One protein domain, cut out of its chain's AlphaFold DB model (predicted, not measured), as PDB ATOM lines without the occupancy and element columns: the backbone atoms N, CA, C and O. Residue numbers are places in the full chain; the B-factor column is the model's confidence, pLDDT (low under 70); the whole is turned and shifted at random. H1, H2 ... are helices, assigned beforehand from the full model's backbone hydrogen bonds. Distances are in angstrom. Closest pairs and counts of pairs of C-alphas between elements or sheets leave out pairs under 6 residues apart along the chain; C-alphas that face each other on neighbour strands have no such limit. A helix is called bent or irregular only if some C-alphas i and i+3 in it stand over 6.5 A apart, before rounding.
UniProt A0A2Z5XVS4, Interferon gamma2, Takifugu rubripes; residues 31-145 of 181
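Overview. This is residues 31 to 145 of the 181 residues of the protein "Interferon gamma2" of Takifugu rubripes (UniProt A0A2Z5XVS4). A long helical hairpin of H2 and H3, with short H1 packed on residues 105 to 119 of H3; residues 135 to 145, mostly the end of H3, stick out. The 115 printed residues hold three named helices, H1, H2, H3, and no named strand: all helix. The whole is loose, radius of gyration of the C-alphas 18.4 A, spanning 66 by 30 by 27 A.

Along the chain. H1, residues 31 to 41, begins at C-alpha 31 (41.919, 43.422, 11.398) and is 15.4 A long. H2, residues 63 to 87, is 35.7 A long. H3, residues 103 to 142, is 57.8 A long, ends at C-alpha 142 (36.747, 11.817, -12.563) and is irregular: C-alphas 104 and 107 are 7.3 A apart.

Arrangement. H1 touches H3, opposite ways at a steep tilt of 43 degrees; the closest C-alphas, of Asn 34 and Lys 112, are 5.4 A apart. H1 and H2 are apart. H2 touches H3 in a hairpin, opposite ways at a shallow tilt of 30 degrees; the closest C-alphas, of Phe 81 and Gln 117, are 6.3 A apart. Every O i to N i+4 pair is within hydrogen-bond range in H1, 20 of 21 in H2, 34 of 36 in H3.

Size, cuts and confidence. The printed part has no cut. Both links are long. Residues 45 to 53, 56 to 66 and 88 to 94 have pLDDT under 70.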
ATOM      1  N   LEU A  31      42.990  43.197  12.374       87.81
ATOM      2  CA  LEU A  31      41.919  43.422  11.398       87.81
ATOM      3  C   LEU A  31      40.860  44.363  11.975       87.81
ATOM      4  O   LEU A  31      40.535  45.375  11.360       87.81
ATOM      5  N   LYS A  32      40.391  44.066  13.194       87.50
ATOM      6  CA  LYS A  32      39.403  44.887  13.897       87.50
ATOM      7  C   LYS A  32      39.889  46.324  14.087       87.50
ATOM      8  O   LYS A  32      39.202  47.256  13.699       87.50
ATOM      9  N   GLN A  33      41.092  46.519  14.624       90.56
ATOM     10  CA  GLN A  33      41.638  47.856  14.885       90.56
ATOM     11  C   GLN A  33      41.818  48.693  13.613       90.56
ATOM     12  O   GLN A  33      41.515  49.891  13.618       90.56
ATOM     13  N   ASN A  34      42.312  48.093  12.526       88.50
ATOM     14  CA  ASN A  34      42.478  48.812  11.266       88.50
ATOM     15  C   ASN A  34      41.119  49.135  10.634       88.50
ATOM     16  O   ASN A  34      40.918  50.270  10.211       88.50
ATOM     17  N   HIS A  35      40.174  48.191  10.657       91.44
ATOM     18  CA  HIS A  35      38.811  48.420  10.185       91.44
ATOM     19  C   HIS A  35      38.108  49.528  10.983       91.44
ATOM     20  O   HIS A  35      37.600  50.468  10.388       91.44
ATOM     21  N   ASP A  36      38.148  49.487  12.316       89.50
ATOM     22  CA  ASP A  36      37.530  50.500  13.186       89.50
ATOM     23  C   ASP A  36      38.146  51.895  12.984       89.50
ATOM     24  O   ASP A  36      37.490  52.920  13.177       89.50
ATOM     25  N   SER A  37      39.426  51.962  12.608       89.38
ATOM     26  CA  SER A  37      40.088  53.227  12.269       89.38
ATOM     27  C   SER A  37      39.596  53.767  10.927       89.38
ATOM     28  O   SER A  37      39.265  54.948  10.838       89.38
ATOM     29  N   VAL A  38      39.472  52.900   9.916       88.94
ATOM     30  CA  VAL A  38      38.939  53.267   8.598       88.94
ATOM     31  C   VAL A  38      37.472  53.679   8.688       88.94
ATOM     32  O   VAL A  38      37.100  54.738   8.190       88.94
ATOM     33  N   ALA A  39      36.657  52.900   9.396       87.94
ATOM     34  CA  ALA A  39      35.237  53.164   9.578       87.94
ATOM     35  C   ALA A  39      34.978  54.509  10.263       87.94
ATOM     36  O   ALA A  39      34.086  55.243   9.848       87.94
ATOM     37  N   ARG A  40      35.780  54.866  11.275       87.81
ATOM     38  CA  ARG A  40      35.685  56.181  11.926       87.81
ATOM     39  C   ARG A  40      36.155  57.313  11.016       87.81
ATOM     40  O   ARG A  40      35.459  58.319  10.929       87.81
ATOM     41  N   GLY A  41      37.297  57.151  10.343       85.38
ATOM     42  CA  GLY A  41      37.852  58.179   9.454       85.38
ATOM     43  C   GLY A  41      36.918  58.521   8.291       85.38
ATOM     44  O   GLY A  41      36.727  59.692   7.982       85.38
ATOM     45  N   LEU A  42      36.275  57.502   7.715       86.69
ATOM     46  CA  LEU A  42      35.351  57.625   6.584       86.69
ATOM     47  C   LEU A  42      33.871  57.693   6.992       86.69
ATOM     48  O   LEU A  42      32.999  57.676   6.132       86.69
ATOM     49  N   LYS A  43      33.569  57.748   8.295       85.44
ATOM     50  CA  LYS A  43      32.196  57.809   8.836       85.44
ATOM     51  C   LYS A  43      31.270  56.695   8.308       85.44
ATOM     52  O   LYS A  43      30.069  56.901   8.158       85.44
ATOM     53  N   LEU A  44      31.807  55.487   8.110       81.12
ATOM     54  CA  LEU A  44      31.100  54.333   7.520       81.12
ATOM     55  C   LEU A  44      29.972  53.761   8.400       81.12
ATOM     56  O   LEU A  44      29.296  52.821   8.005       81.12
ATOM     57  N   THR A  45      29.776  54.295   9.607       68.25
ATOM     58  CA  THR A  45      28.716  53.885  10.540       68.25
ATOM     59  C   THR A  45      27.425  54.695  10.380       68.25
ATOM     60  O   THR A  45      26.526  54.563  11.209       68.25
ATOM     61  N   GLN A  46      27.332  55.577   9.378       62.22
ATOM     62  CA  GLN A  46      26.090  56.288   9.070       62.22
ATOM     63  C   GLN A  46      25.037  55.327   8.500       62.22
ATOM     64  O   GLN A  46      25.339  54.467   7.675       62.22
ATOM     65  N   VAL A  47      23.794  55.483   8.965       55.72
ATOM     66  CA  VAL A  47      22.660  54.578   8.702       55.72
ATOM     67  C   VAL A  47      22.341  54.455   7.205       55.72
ATOM     68  O   VAL A  47      21.932  53.386   6.757       55.72
ATOM     69  N   ASP A  48      22.618  55.502   6.426       55.38
ATOM     70  CA  ASP A  48      22.326  55.571   4.988       55.38
ATOM     71  C   ASP A  48      23.160  54.593   4.134       55.38
ATOM     72  O   ASP A  48      22.809  54.329   2.989       55.38
ATOM     73  N   LEU A  49      24.240  54.020   4.681       60.19
ATOM     74  CA  LEU A  49      25.095  53.041   3.989       60.19
ATOM     75  C   LEU A  49      24.647  51.580   4.187       60.19
ATOM     76  O   LEU A  49      25.258  50.674   3.624       60.19
ATOM     77  N   ILE A  50      23.632  51.330   5.020       58.47
ATOM     78  CA  ILE A  50      23.280  49.984   5.519       58.47
ATOM     79  C   ILE A  50      21.994  49.441   4.866       58.47
ATOM     80  O   ILE A  50      21.673  48.261   5.000       58.47
ATOM     81  N   THR A  51      21.249  50.277   4.146       56.66
ATOM     82  CA  THR A  51      19.884  49.981   3.683       56.66
ATOM     83  C   THR A  51      19.797  49.005   2.508       56.66
ATOM     84  O   THR A  51      18.737  48.409   2.333       56.66
ATOM     85  N   ASP A  52      20.883  48.782   1.758       66.31
ATOM     86  CA  ASP A  52      20.952  47.760   0.702       66.31
ATOM     87  C   ASP A  52      22.363  47.133   0.630       66.31
ATOM     88  O   ASP A  52      23.329  47.818   0.268       66.31
ATOM     89  N   PRO A  53      22.554  45.863   1.042       69.81
ATOM     90  CA  PRO A  53      23.876  45.255   1.077       69.81
ATOM     91  C   PRO A  53      24.425  45.035  -0.338       69.81
ATOM     92  O   PRO A  53      23.883  44.264  -1.123       69.81
ATOM     93  N   LEU A  54      25.588  45.627  -0.624       77.38
ATOM     94  CA  LEU A  54      26.294  45.469  -1.907       77.38
ATOM     95  C   LEU A  54      26.651  44.013  -2.251       77.38
ATOM     96  O   LEU A  54      26.832  43.676  -3.420       77.38
ATOM     97  N   PHE A  55      26.787  43.154  -1.241       76.88
ATOM     98  CA  PHE A  55      27.110  41.744  -1.416       76.88
ATOM     99  C   PHE A  55      25.978  40.881  -0.870       76.88
ATOM    100  O   PHE A  55      25.595  41.002   0.294       76.88
ATOM    101  N   ILE A  56      25.490  39.961  -1.700       67.38
ATOM    102  CA  ILE A  56      24.506  38.957  -1.298       67.38
ATOM    103  C   ILE A  56      25.193  37.998  -0.318       67.38
ATOM    104  O   ILE A  56      26.058  37.211  -0.708       67.38
ATOM    105  N   SER A  57      24.829  38.061   0.964       58.81
ATOM    106  CA  SER A  57      25.300  37.096   1.954       58.81
ATOM    107  C   SER A  57      24.503  35.800   1.806       58.81
ATOM    108  O   SER A  57      23.366  35.678   2.252       58.81
ATOM    109  N   ASN A  58      25.092  34.803   1.148       53.22
ATOM    110  CA  ASN A  58      24.514  33.466   1.168       53.22
ATOM    111  C   ASN A  58      24.843  32.835   2.530       53.22
ATOM    112  O   ASN A  58      25.978  32.441   2.784       53.22
ATOM    113  N   ASN A  59      23.871  32.817   3.440       51.12
ATOM    114  CA  ASN A  59      24.004  32.230   4.778       51.12
ATOM    115  C   ASN A  59      23.859  30.698   4.778       51.12
ATOM    116  O   ASN A  59      23.896  30.078   5.840       51.12
ATOM    117  N   SER A  60      23.684  30.074   3.609       48.75
ATOM    118  CA  SER A  60      23.683  28.622   3.511       48.75
ATOM    119  C   SER A  60      25.079  28.113   3.849       48.75
ATOM    120  O   SER A  60      26.033  28.511   3.194       48.75
ATOM    121  N   CYS A  61      25.209  27.203   4.817       49.16
ATOM    122  CA  CYS A  61      26.458  26.512   5.178       49.16
ATOM    123  C   CYS A  61      27.009  25.592   4.059       49.16
ATOM    124  O   CYS A  61      27.651  24.571   4.324       49.16
ATOM    125  N   GLN A  62      26.730  25.898   2.794       49.84
ATOM    126  CA  GLN A  62      27.017  25.066   1.643       49.84
ATOM    127  C   GLN A  62      28.393  25.432   1.078       49.84
ATOM    128  O   GLN A  62      28.544  25.977  -0.016       49.84
ATOM    129  N   ARG A  63      29.404  25.024   1.854       58.78
ATOM    130  CA  ARG A  63      30.851  25.298   1.746       58.78
ATOM    131  C   ARG A  63      31.436  25.345   0.324       58.78
ATOM    132  O   ARG A  63      32.449  26.003   0.106       58.78
ATOM    133  N   TYR A  64      30.854  24.633  -0.645       51.34
ATOM    134  CA  TYR A  64      31.319  24.600  -2.036       51.34
ATOM    135  C   TYR A  64      31.011  25.884  -2.822       51.34
ATOM    136  O   TYR A  64      31.928  26.460  -3.416       51.34
ATOM    137  N   ASN A  65      29.751  26.333  -2.820       59.03
ATOM    138  CA  ASN A  65      29.360  27.573  -3.499       59.03
ATOM    139  C   ASN A  65      29.964  28.784  -2.778       59.03
ATOM    140  O   ASN A  65      30.372  29.751  -3.421       59.03
ATOM    141  N   ASP A  66      30.133  28.660  -1.463       69.56
ATOM    142  CA  ASP A  66      30.632  29.729  -0.611       69.56
ATOM    143  C   ASP A  66      32.096  30.075  -0.904       69.56
ATOM    144  O   ASP A  66      32.434  31.249  -0.918       69.56
ATOM    145  N   VAL A  67      32.975  29.109  -1.221       76.25
ATOM    146  CA  VAL A  67      34.398  29.419  -1.504       76.25
ATOM    147  C   VAL A  67      34.575  30.184  -2.818       76.25
ATOM    148  O   VAL A  67      35.358  31.131  -2.858       76.25
ATOM    149  N   ARG A  68      33.864  29.809  -3.892       75.81
ATOM    150  CA  ARG A  68      33.964  30.525  -5.181       75.81
ATOM    151  C   ARG A  68      33.343  31.913  -5.082       75.81
ATOM    152  O   ARG A  68      33.967  32.873  -5.525       75.81
ATOM    153  N   LEU A  69      32.159  32.007  -4.474       80.75
ATOM    154  CA  LEU A  69      31.498  33.285  -4.223       80.75
ATOM    155  C   LEU A  69      32.381  34.187  -3.358       80.75
ATOM    156  O   LEU A  69      32.642  35.321  -3.738       80.75
ATOM    157  N   MET A  70      32.915  33.665  -2.251       83.75
ATOM    158  CA  MET A  70      33.788  34.430  -1.367       83.75
ATOM    159  C   MET A  70      35.059  34.869  -2.089       83.75
ATOM    160  O   MET A  70      35.423  36.031  -1.992       83.75
ATOM    161  N   SER A  71      35.700  33.993  -2.871       82.25
ATOM    162  CA  SER A  71      36.874  34.363  -3.673       82.25
ATOM    163  C   SER A  71      36.580  35.542  -4.604       82.25
ATOM    164  O   SER A  71      37.369  36.484  -4.638       82.25
ATOM    165  N   ALA A  72      35.442  35.528  -5.308       83.69
ATOM    166  CA  ALA A  72      35.023  36.635  -6.168       83.69
ATOM    167  C   ALA A  72      34.736  37.915  -5.361       83.69
ATOM    168  O   ALA A  72      35.162  39.002  -5.746       83.69
ATOM    169  N   THR A  73      34.091  37.799  -4.198       86.88
ATOM    170  CA  THR A  73      33.875  38.927  -3.280       86.88
ATOM    171  C   THR A  73      35.199  39.554  -2.832       86.88
ATOM    172  O   THR A  73      35.338  40.778  -2.851       86.88
ATOM    173  N   LEU A  74      36.206  38.746  -2.477       89.19
ATOM    174  CA  LEU A  74      37.524  39.266  -2.093       89.19
ATOM    175  C   LEU A  74      38.257  39.924  -3.275       89.19
ATOM    176  O   LEU A  74      38.995  40.885  -3.061       89.19
ATOM    177  N   GLU A  75      38.056  39.450  -4.509       87.81
ATOM    178  CA  GLU A  75      38.586  40.106  -5.715       87.81
ATOM    179  C   GLU A  75      37.980  41.497  -5.912       87.81
ATOM    180  O   GLU A  75      38.718  42.458  -6.134       87.81
ATOM    181  N   VAL A  76      36.662  41.636  -5.743       90.56
ATOM    182  CA  VAL A  76      35.993  42.944  -5.796       90.56
ATOM    183  C   VAL A  76      36.556  43.883  -4.726       90.56
ATOM    184  O   VAL A  76      36.924  45.014  -5.041       90.56
ATOM    185  N   TYR A  77      36.727  43.419  -3.484       90.75
ATOM    186  CA  TYR A  77      37.361  44.229  -2.437       90.75
ATOM    187  C   TYR A  77      38.808  44.618  -2.767       90.75
ATOM    188  O   TYR A  77      39.203  45.755  -2.513       90.75
ATOM    189  N   ALA A  78      39.603  43.719  -3.354       88.06
ATOM    190  CA  ALA A  78      40.970  44.032  -3.771       88.06
ATOM    191  C   ALA A  78      41.003  45.149  -4.829       88.06
ATOM    192  O   ALA A  78      41.856  46.042  -4.757       88.06
ATOM    193  N   HIS A  79      40.055  45.134  -5.769       90.00
ATOM    194  CA  HIS A  79      39.880  46.205  -6.747       90.00
ATOM    195  C   HIS A  79      39.446  47.521  -6.095       90.00
ATOM    196  O   HIS A  79      40.036  48.554  -6.403       90.00
ATOM    197  N   ILE A  80      38.501  47.488  -5.150       90.94
ATOM    198  CA  ILE A  80      38.063  48.677  -4.399       90.94
ATOM    199  C   ILE A  80      39.237  49.309  -3.641       90.94
ATOM    200  O   ILE A  80      39.492  50.501  -3.800       90.94
ATOM    201  N   PHE A  81      40.001  48.524  -2.871       91.44
ATOM    202  CA  PHE A  81      41.171  49.038  -2.149       91.44
ATOM    203  C   PHE A  81      42.209  49.642  -3.096       91.44
ATOM    204  O   PHE A  81      42.735  50.719  -2.823       91.44
ATOM    205  N   SER A  82      42.482  48.973  -4.219       89.56
ATOM    206  CA  SER A  82      43.428  49.477  -5.220       89.56
ATOM    207  C   SER A  82      42.949  50.790  -5.830       89.56
ATOM    208  O   SER A  82      43.741  51.717  -5.942       89.56
ATOM    209  N   SER A  83      41.658  50.891  -6.160       90.88
ATOM    210  CA  SER A  83      41.055  52.110  -6.703       90.88
ATOM    211  C   SER A  83      41.181  53.273  -5.722       90.88
ATOM    212  O   SER A  83      41.680  54.324  -6.106       90.88
ATOM    213  N   ILE A  84      40.810  53.080  -4.449       89.69
ATOM    214  CA  ILE A  84      40.907  54.129  -3.418       89.69
ATOM    215  C   ILE A  84      42.359  54.615  -3.269       89.69
ATOM    216  O   ILE A  84      42.610  55.814  -3.190       89.69
ATOM    217  N   LEU A  85      43.323  53.690  -3.251       87.56
ATOM    218  CA  LEU A  85      44.740  54.016  -3.066       87.56
ATOM    219  C   LEU A  85      45.398  54.631  -4.315       87.56
ATOM    220  O   LEU A  85      46.372  55.364  -4.174       87.56
ATOM    221  N   GLN A  86      44.912  54.321  -5.522       85.94
ATOM    222  CA  GLN A  86      45.431  54.867  -6.786       85.94
ATOM    223  C   GLN A  86      44.848  56.242  -7.113       85.94
ATOM    224  O   GLN A  86      45.572  57.093  -7.621       85.94
ATOM    225  N   GLN A  87      43.574  56.475  -6.787       79.94
ATOM    226  CA  GLN A  87      42.912  57.770  -6.972       79.94
ATOM    227  C   GLN A  87      43.677  58.900  -6.268       79.94
ATOM    228  O   GLN A  87      43.858  59.968  -6.841       79.94
ATOM    229  N   ASN A  88      44.239  58.638  -5.082       65.69
ATOM    230  CA  ASN A  88      45.018  59.637  -4.342       65.69
ATOM    231  C   ASN A  88      46.410  59.940  -4.942       65.69
ATOM    232  O   ASN A  88      47.143  60.784  -4.437       65.69
ATOM    233  N   GLN A  89      46.820  59.233  -5.999       67.56
ATOM    234  CA  GLN A  89      48.100  59.461  -6.681       67.56
ATOM    235  C   GLN A  89      47.948  60.322  -7.942       67.56
ATOM    236  O   GLN A  89      48.959  60.724  -8.520       67.56
ATOM    237  N   GLN A  90      46.716  60.607  -8.386       67.44
ATOM    238  CA  GLN A  90      46.447  61.395  -9.588       67.44
ATOM    239  C   GLN A  90      46.108  62.854  -9.224       67.44
ATOM    240  O   GLN A  90      45.077  63.088  -8.600       67.44
ATOM    241  N   PRO A  91      46.921  63.847  -9.646       59.97
ATOM    242  CA  PRO A  91      46.727  65.257  -9.277       59.97
ATOM    243  C   PRO A  91      45.415  65.887  -9.774       59.97
ATOM    244  O   PRO A  91      44.962  66.871  -9.201       59.97
ATOM    245  N   ASP A  92      44.821  65.332 -10.835       65.12
ATOM    246  CA  ASP A  92      43.656  65.909 -11.523       65.12
ATOM    247  C   ASP A  92      42.308  65.350 -11.030       65.12
ATOM    248  O   ASP A  92      41.251  65.770 -11.504       65.12
ATOM    249  N   GLN A  93      42.316  64.398 -10.089       64.81
ATOM    250  CA  GLN A  93      41.098  63.826  -9.514       64.81
ATOM    251  C   GLN A  93      40.757  64.535  -8.206       64.81
ATOM    252  O   GLN A  93      41.125  64.108  -7.120       64.81
ATOM    253  N   THR A  94      40.034  65.644  -8.314       58.56
ATOM    254  CA  THR A  94      39.353  66.239  -7.163       58.56
ATOM    255  C   THR A  94      38.051  65.480  -6.940       58.56
ATOM    256  O   THR A  94      37.289  65.355  -7.899       58.56
ATOM    257  N   ASP A  95      37.802  65.029  -5.706       72.94
ATOM    258  CA  ASP A  95      36.622  64.261  -5.243       72.94
ATOM    259  C   ASP A  95      36.875  62.749  -5.054       72.94
ATOM    260  O   ASP A  95      36.075  61.887  -5.424       72.94
ATOM    261  N   THR A  96      38.025  62.402  -4.463       84.00
ATOM    262  CA  THR A  96      38.327  61.023  -4.048       84.00
ATOM    263  C   THR A  96      37.770  60.719  -2.653       84.00
ATOM    264  O   THR A  96      37.522  61.610  -1.840       84.00
ATOM    265  N   LEU A  97      37.612  59.434  -2.315       85.75
ATOM    266  CA  LEU A  97      37.133  59.028  -0.985       85.75
ATOM    267  C   LEU A  97      38.045  59.533   0.151       85.75
ATOM    268  O   LEU A  97      37.566  59.848   1.239       85.75
ATOM    269  N   LEU A  98      39.355  59.619  -0.098       87.38
ATOM    270  CA  LEU A  98      40.324  60.118   0.879       87.38
ATOM    271  C   LEU A  98      40.314  61.648   0.988       87.38
ATOM    272  O   LEU A  98      40.673  62.171   2.044       87.38
ATOM    273  N   ASP A  99      39.825  62.365  -0.030       86.31
ATOM    274  CA  ASP A  99      39.701  63.821   0.039       86.31
ATOM    275  C   ASP A  99      38.673  64.285   1.071       86.31
ATOM    276  O   ASP A  99      38.808  65.369   1.643       86.31
ATOM    277  N   GLN A 100      37.696  63.429   1.381       85.12
ATOM    278  CA  GLN A 100      36.669  63.663   2.401       85.12
ATOM    279  C   GLN A 100      37.226  63.639   3.836       85.12
ATOM    280  O   GLN A 100      36.511  63.938   4.798       85.12
ATOM    281  N   VAL A 101      38.503  63.284   3.994       86.56
ATOM    282  CA  VAL A 101      39.200  63.173   5.274       86.56
ATOM    283  C   VAL A 101      40.192  64.334   5.421       86.56
ATOM    284  O   VAL A 101      40.833  64.714   4.440       86.56
ATOM    285  N   PRO A 102      40.368  64.912   6.629       88.44
ATOM    286  CA  PRO A 102      41.358  65.962   6.855       88.44
ATOM    287  C   PRO A 102      42.770  65.522   6.457       88.44
ATOM    288  O   PRO A 102      43.186  64.422   6.817       88.44
ATOM    289  N   GLU A 103      43.529  66.409   5.803       86.94
ATOM    290  CA  GLU A 103      44.895  66.145   5.310       86.94
ATOM    291  C   GLU A 103      45.802  65.506   6.373       86.94
ATOM    292  O   GLU A 103      46.491  64.522   6.115       86.94
ATOM    293  N   SER A 104      45.716  65.985   7.619       89.62
ATOM    294  CA  SER A 104      46.496  65.474   8.755       89.62
ATOM    295  C   SER A 104      46.241  64.001   9.099       89.62
ATOM    296  O   SER A 104      47.033  63.400   9.821       89.62
ATOM    297  N   GLN A 105      45.148  63.411   8.608       88.38
ATOM    298  CA  GLN A 105      44.757  62.023   8.858       88.38
ATOM    299  C   GLN A 105      44.881  61.132   7.613       88.38
ATOM    300  O   GLN A 105      44.840  59.907   7.756       88.38
ATOM    301  N   ARG A 106      45.064  61.704   6.412       89.44
ATOM    302  CA  ARG A 106      45.047  60.961   5.136       89.44
ATOM    303  C   ARG A 106      46.130  59.890   5.064       89.44
ATOM    304  O   ARG A 106      45.810  58.727   4.844       89.44
ATOM    305  N   SER A 107      47.382  60.243   5.363       90.19
ATOM    306  CA  SER A 107      48.501  59.284   5.354       90.19
ATOM    307  C   SER A 107      48.285  58.127   6.338       90.19
ATOM    308  O   SER A 107      48.444  56.963   5.975       90.19
ATOM    309  N   SER A 108      47.828  58.418   7.563       92.88
ATOM    310  CA  SER A 108      47.512  57.363   8.532       92.88
ATOM    311  C   SER A 108      46.376  56.466   8.043       92.88
ATOM    312  O   SER A 108      46.375  55.277   8.349       92.88
ATOM    313  N   LEU A 109      45.376  57.010   7.351       91.44
ATOM    314  CA  LEU A 109      44.247  56.240   6.841       91.44
ATOM    315  C   LEU A 109      44.652  55.357   5.651       91.44
ATOM    316  O   LEU A 109      44.234  54.199   5.585       91.44
ATOM    317  N   GLU A 110      45.518  55.855   4.769       92.00
ATOM    318  CA  GLU A 110      46.123  55.065   3.694       92.00
ATOM    319  C   GLU A 110      46.869  53.843   4.221       92.00
ATOM    320  O   GLU A 110      46.660  52.736   3.725       92.00
ATOM    321  N   ASP A 111      47.698  54.010   5.252       93.06
ATOM    322  CA  ASP A 111      48.446  52.897   5.843       93.06
ATOM    323  C   ASP A 111      47.506  51.807   6.373       93.06
ATOM    324  O   ASP A 111      47.764  50.608   6.232       93.06
ATOM    325  N   LYS A 112      46.366  52.211   6.946       93.19
ATOM    326  CA  LYS A 112      45.334  51.284   7.425       93.19
ATOM    327  C   LYS A 112      44.631  50.574   6.274       93.19
ATOM    328  O   LYS A 112      44.441  49.361   6.361       93.19
ATOM    329  N   LEU A 113      44.304  51.281   5.193       92.38
ATOM    330  CA  LEU A 113      43.743  50.683   3.978       92.38
ATOM    331  C   LEU A 113      44.718  49.685   3.338       92.38
ATOM    332  O   LEU A 113      44.310  48.575   3.000       92.38
ATOM    333  N   ARG A 114      46.016  50.014   3.263       93.19
ATOM    334  CA  ARG A 114      47.068  49.094   2.791       93.19
ATOM    335  C   ARG A 114      47.176  47.855   3.678       93.19
ATOM    336  O   ARG A 114      47.270  46.744   3.160       93.19
ATOM    337  N   ALA A 115      47.108  48.009   5.000       92.12
ATOM    338  CA  ALA A 115      47.134  46.876   5.925       92.12
ATOM    339  C   ALA A 115      45.914  45.950   5.749       92.12
ATOM    340  O   ALA A 115      46.062  44.726   5.739       92.12
ATOM    341  N   LEU A 116      44.714  46.516   5.571       92.00
ATOM    342  CA  LEU A 116      43.503  45.742   5.274       92.00
ATOM    343  C   LEU A 116      43.616  45.015   3.928       92.00
ATOM    344  O   LEU A 116      43.319  43.821   3.855       92.00
ATOM    345  N   GLN A 117      44.118  45.691   2.892       91.56
ATOM    346  CA  GLN A 117      44.365  45.095   1.578       91.56
ATOM    347  C   GLN A 117      45.352  43.919   1.663       91.56
ATOM    348  O   GLN A 117      45.112  42.865   1.078       91.56
ATOM    349  N   GLN A 118      46.435  44.045   2.432       90.44
ATOM    350  CA  GLN A 118      47.409  42.964   2.618       90.44
ATOM    351  C   GLN A 118      46.811  41.745   3.334       90.44
ATOM    352  O   GLN A 118      47.063  40.607   2.928       90.44
ATOM    353  N   MET A 119      46.005  41.962   4.380       87.88
ATOM    354  CA  MET A 119      45.297  40.874   5.067       87.88
ATOM    355  C   MET A 119      44.311  40.168   4.131       87.88
ATOM    356  O   MET A 119      44.237  38.937   4.127       87.88
ATOM    357  N   MET A 120      43.614  40.936   3.294       88.06
ATOM    358  CA  MET A 120      42.711  40.413   2.273       88.06
ATOM    359  C   MET A 120      43.450  39.547   1.242       88.06
ATOM    360  O   MET A 120      43.041  38.421   0.966       88.06
ATOM    361  N   GLU A 121      44.583  40.018   0.717       88.12
ATOM    362  CA  GLU A 121      45.401  39.266  -0.245       88.12
ATOM    363  C   GLU A 121      45.986  37.978   0.351       88.12
ATOM    364  O   GLU A 121      46.157  36.972  -0.344       88.12
ATOM    365  N   HIS A 122      46.281  37.966   1.652       87.31
ATOM    366  CA  HIS A 122      46.659  36.738   2.346       87.31
ATOM    367  C   HIS A 122      45.505  35.724   2.365       87.31
ATOM    368  O   HIS A 122      45.701  34.571   1.971       87.31
ATOM    369  N   LEU A 123      44.297  36.159   2.735       86.88
ATOM    370  CA  LEU A 123      43.110  35.301   2.747       86.88
ATOM    371  C   LEU A 123      42.758  34.786   1.342       86.88
ATOM    372  O   LEU A 123      42.503  33.595   1.170       86.88
ATOM    373  N   LYS A 124      42.820  35.650   0.321       84.38
ATOM    374  CA  LYS A 124      42.558  35.283  -1.079       84.38
ATOM    375  C   LYS A 124      43.508  34.194  -1.573       84.38
ATOM    376  O   LYS A 124      43.067  33.224  -2.190       84.38
ATOM    377  N   ARG A 125      44.809  34.310  -1.276       85.81
ATOM    378  CA  ARG A 125      45.800  33.276  -1.628       85.81
ATOM    379  C   ARG A 125      45.487  31.940  -0.966       85.81
ATOM    380  O   ARG A 125      45.547  30.915  -1.640       85.81
ATOM    381  N   HIS A 126      45.112  31.960   0.312       84.69
ATOM    382  CA  HIS A 126      44.731  30.748   1.030       84.69
ATOM    383  C   HIS A 126      43.490  30.083   0.411       84.69
ATOM    384  O   HIS A 126      43.515  28.890   0.117       84.69
ATOM    385  N   LEU A 127      42.435  30.853   0.121       83.12
ATOM    386  CA  LEU A 127      41.230  30.324  -0.530       83.12
ATOM    387  C   LEU A 127      41.518  29.770  -1.928       83.12
ATOM    388  O   LEU A 127      41.001  28.711  -2.285       83.12
ATOM    389  N   ARG A 128      42.371  30.444  -2.708       84.06
ATOM    390  CA  ARG A 128      42.795  29.956  -4.024       84.06
ATOM    391  C   ARG A 128      43.511  28.613  -3.917       84.06
ATOM    392  O   ARG A 128      43.212  27.730  -4.713       84.06
ATOM    393  N   GLN A 129      44.409  28.457  -2.945       83.06
ATOM    394  CA  GLN A 129      45.122  27.201  -2.713       83.06
ATOM    395  C   GLN A 129      44.147  26.069  -2.364       83.06
ATOM    396  O   GLN A 129      44.149  25.041  -3.035       83.06
ATOM    397  N   VAL A 130      43.252  26.289  -1.395       79.75
ATOM    398  CA  VAL A 130      42.227  25.300  -1.012       79.75
ATOM    399  C   VAL A 130      41.344  24.928  -2.208       79.75
ATOM    400  O   VAL A 130      41.005  23.762  -2.411       79.75
ATOM    401  N   ASN A 131      40.983  25.910  -3.037       80.56
ATOM    402  CA  ASN A 131      40.208  25.666  -4.245       80.56
ATOM    403  C   ASN A 131      40.999  24.843  -5.278       80.56
ATOM    404  O   ASN A 131      40.436  23.921  -5.857       80.56
ATOM    405  N   GLN A 132      42.286  25.133  -5.493       83.12
ATOM    406  CA  GLN A 132      43.154  24.379  -6.408       83.12
ATOM    407  C   GLN A 132      43.328  22.922  -5.971       83.12
ATOM    408  O   GLN A 132      43.069  22.024  -6.768       83.12
ATOM    409  N   GLU A 133      43.680  22.686  -4.705       82.12
ATOM    410  CA  GLU A 133      43.835  21.337  -4.143       82.12
ATOM    411  C   GLU A 133      42.549  20.514  -4.316       82.12
ATOM    412  O   GLU A 133      42.581  19.344  -4.707       82.12
ATOM    413  N   ARG A 134      41.389  21.146  -4.111       81.25
ATOM    414  CA  ARG A 134      40.088  20.514  -4.339       81.25
ATOM    415  C   ARG A 134      39.848  20.177  -5.812       81.25
ATOM    416  O   ARG A 134      39.418  19.062  -6.103       81.25
ATOM    417  N   GLU A 135      40.092  21.104  -6.740       84.25
ATOM    418  CA  GLU A 135      39.911  20.838  -8.177       84.25
ATOM    419  C   GLU A 135      40.832  19.707  -8.661       84.25
ATOM    420  O   GLU A 135      40.401  18.844  -9.426       84.25
ATOM    421  N   GLU A 136      42.068  19.634  -8.159       87.25
ATOM    422  CA  GLU A 136      42.985  18.528  -8.452       87.25
ATOM    423  C   GLU A 136      42.437  17.172  -7.984       87.25
ATOM    424  O   GLU A 136      42.507  16.182  -8.721       87.25
ATOM    425  N   VAL A 137      41.860  17.108  -6.780       85.31
ATOM    426  CA  VAL A 137      41.190  15.896  -6.280       85.31
ATOM    427  C   VAL A 137      39.994  15.535  -7.162       85.31
ATOM    428  O   VAL A 137      39.843  14.372  -7.536       85.31
ATOM    429  N   MET A 138      39.181  16.513  -7.569       85.75
ATOM    430  CA  MET A 138      38.032  16.281  -8.453       85.75
ATOM    431  C   MET A 138      38.445  15.721  -9.817       85.75
ATOM    432  O   MET A 138      37.778  14.827 -10.340       85.75
ATOM    433  N   VAL A 139      39.550  16.204 -10.391       91.06
ATOM    434  CA  VAL A 139      40.109  15.658 -11.636       91.06
ATOM    435  C   VAL A 139      40.525  14.198 -11.446       91.06
ATOM    436  O   VAL A 139      40.167  13.356 -12.270       91.06
ATOM    437  N   LYS A 140      41.213  13.870 -10.345       90.44
ATOM    438  CA  LYS A 140      41.619  12.486 -10.034       90.44
ATOM    439  C   LYS A 140      40.416  11.556  -9.877       90.44
ATOM    440  O   LYS A 140      40.436  10.463 -10.432       90.44
ATOM    441  N   LEU A 141      39.367  11.997  -9.179       91.94
ATOM    442  CA  LEU A 141      38.134  11.220  -9.003       91.94
ATOM    443  C   LEU A 141      37.422  10.960 -10.339       91.94
ATOM    444  O   LEU A 141      37.000   9.837 -10.599       91.94
ATOM    445  N   LYS A 142      37.340  11.966 -11.219       91.94
ATOM    446  CA  LYS A 142      36.747  11.817 -12.563       91.94
ATOM    447  C   LYS A 142      37.546  10.886 -13.477       91.94
ATOM    448  O   LYS A 142      36.978  10.316 -14.401       91.94
ATOM    449  N   ALA A 143      38.847  10.742 -13.237       94.69
ATOM    450  CA  ALA A 143      39.730   9.879 -14.019       94.69
ATOM    451  C   ALA A 143      39.725   8.404 -13.565       94.69
ATOM    452  O   ALA A 143      40.437   7.585 -14.150       94.69
ATOM    453  N   ILE A 144      38.957   8.048 -12.527       93.56
ATOM    454  CA  ILE A 144      38.856   6.667 -12.043       93.56
ATOM    455  C   ILE A 144      38.247   5.778 -13.135       93.56
ATOM    456  O   ILE A 144      37.156   6.035 -13.641       93.56
ATOM    457  N   LYS A 145      38.944   4.688 -13.469       95.31
ATOM    458  CA  LYS A 145      38.477   3.676 -14.425       95.31
ATOM    459  C   LYS A 145      37.472   2.747 -13.750       95.31
ATOM    460  O   LYS A 145      37.846   1.697 -13.240       95.31
TER     461      LYS A 145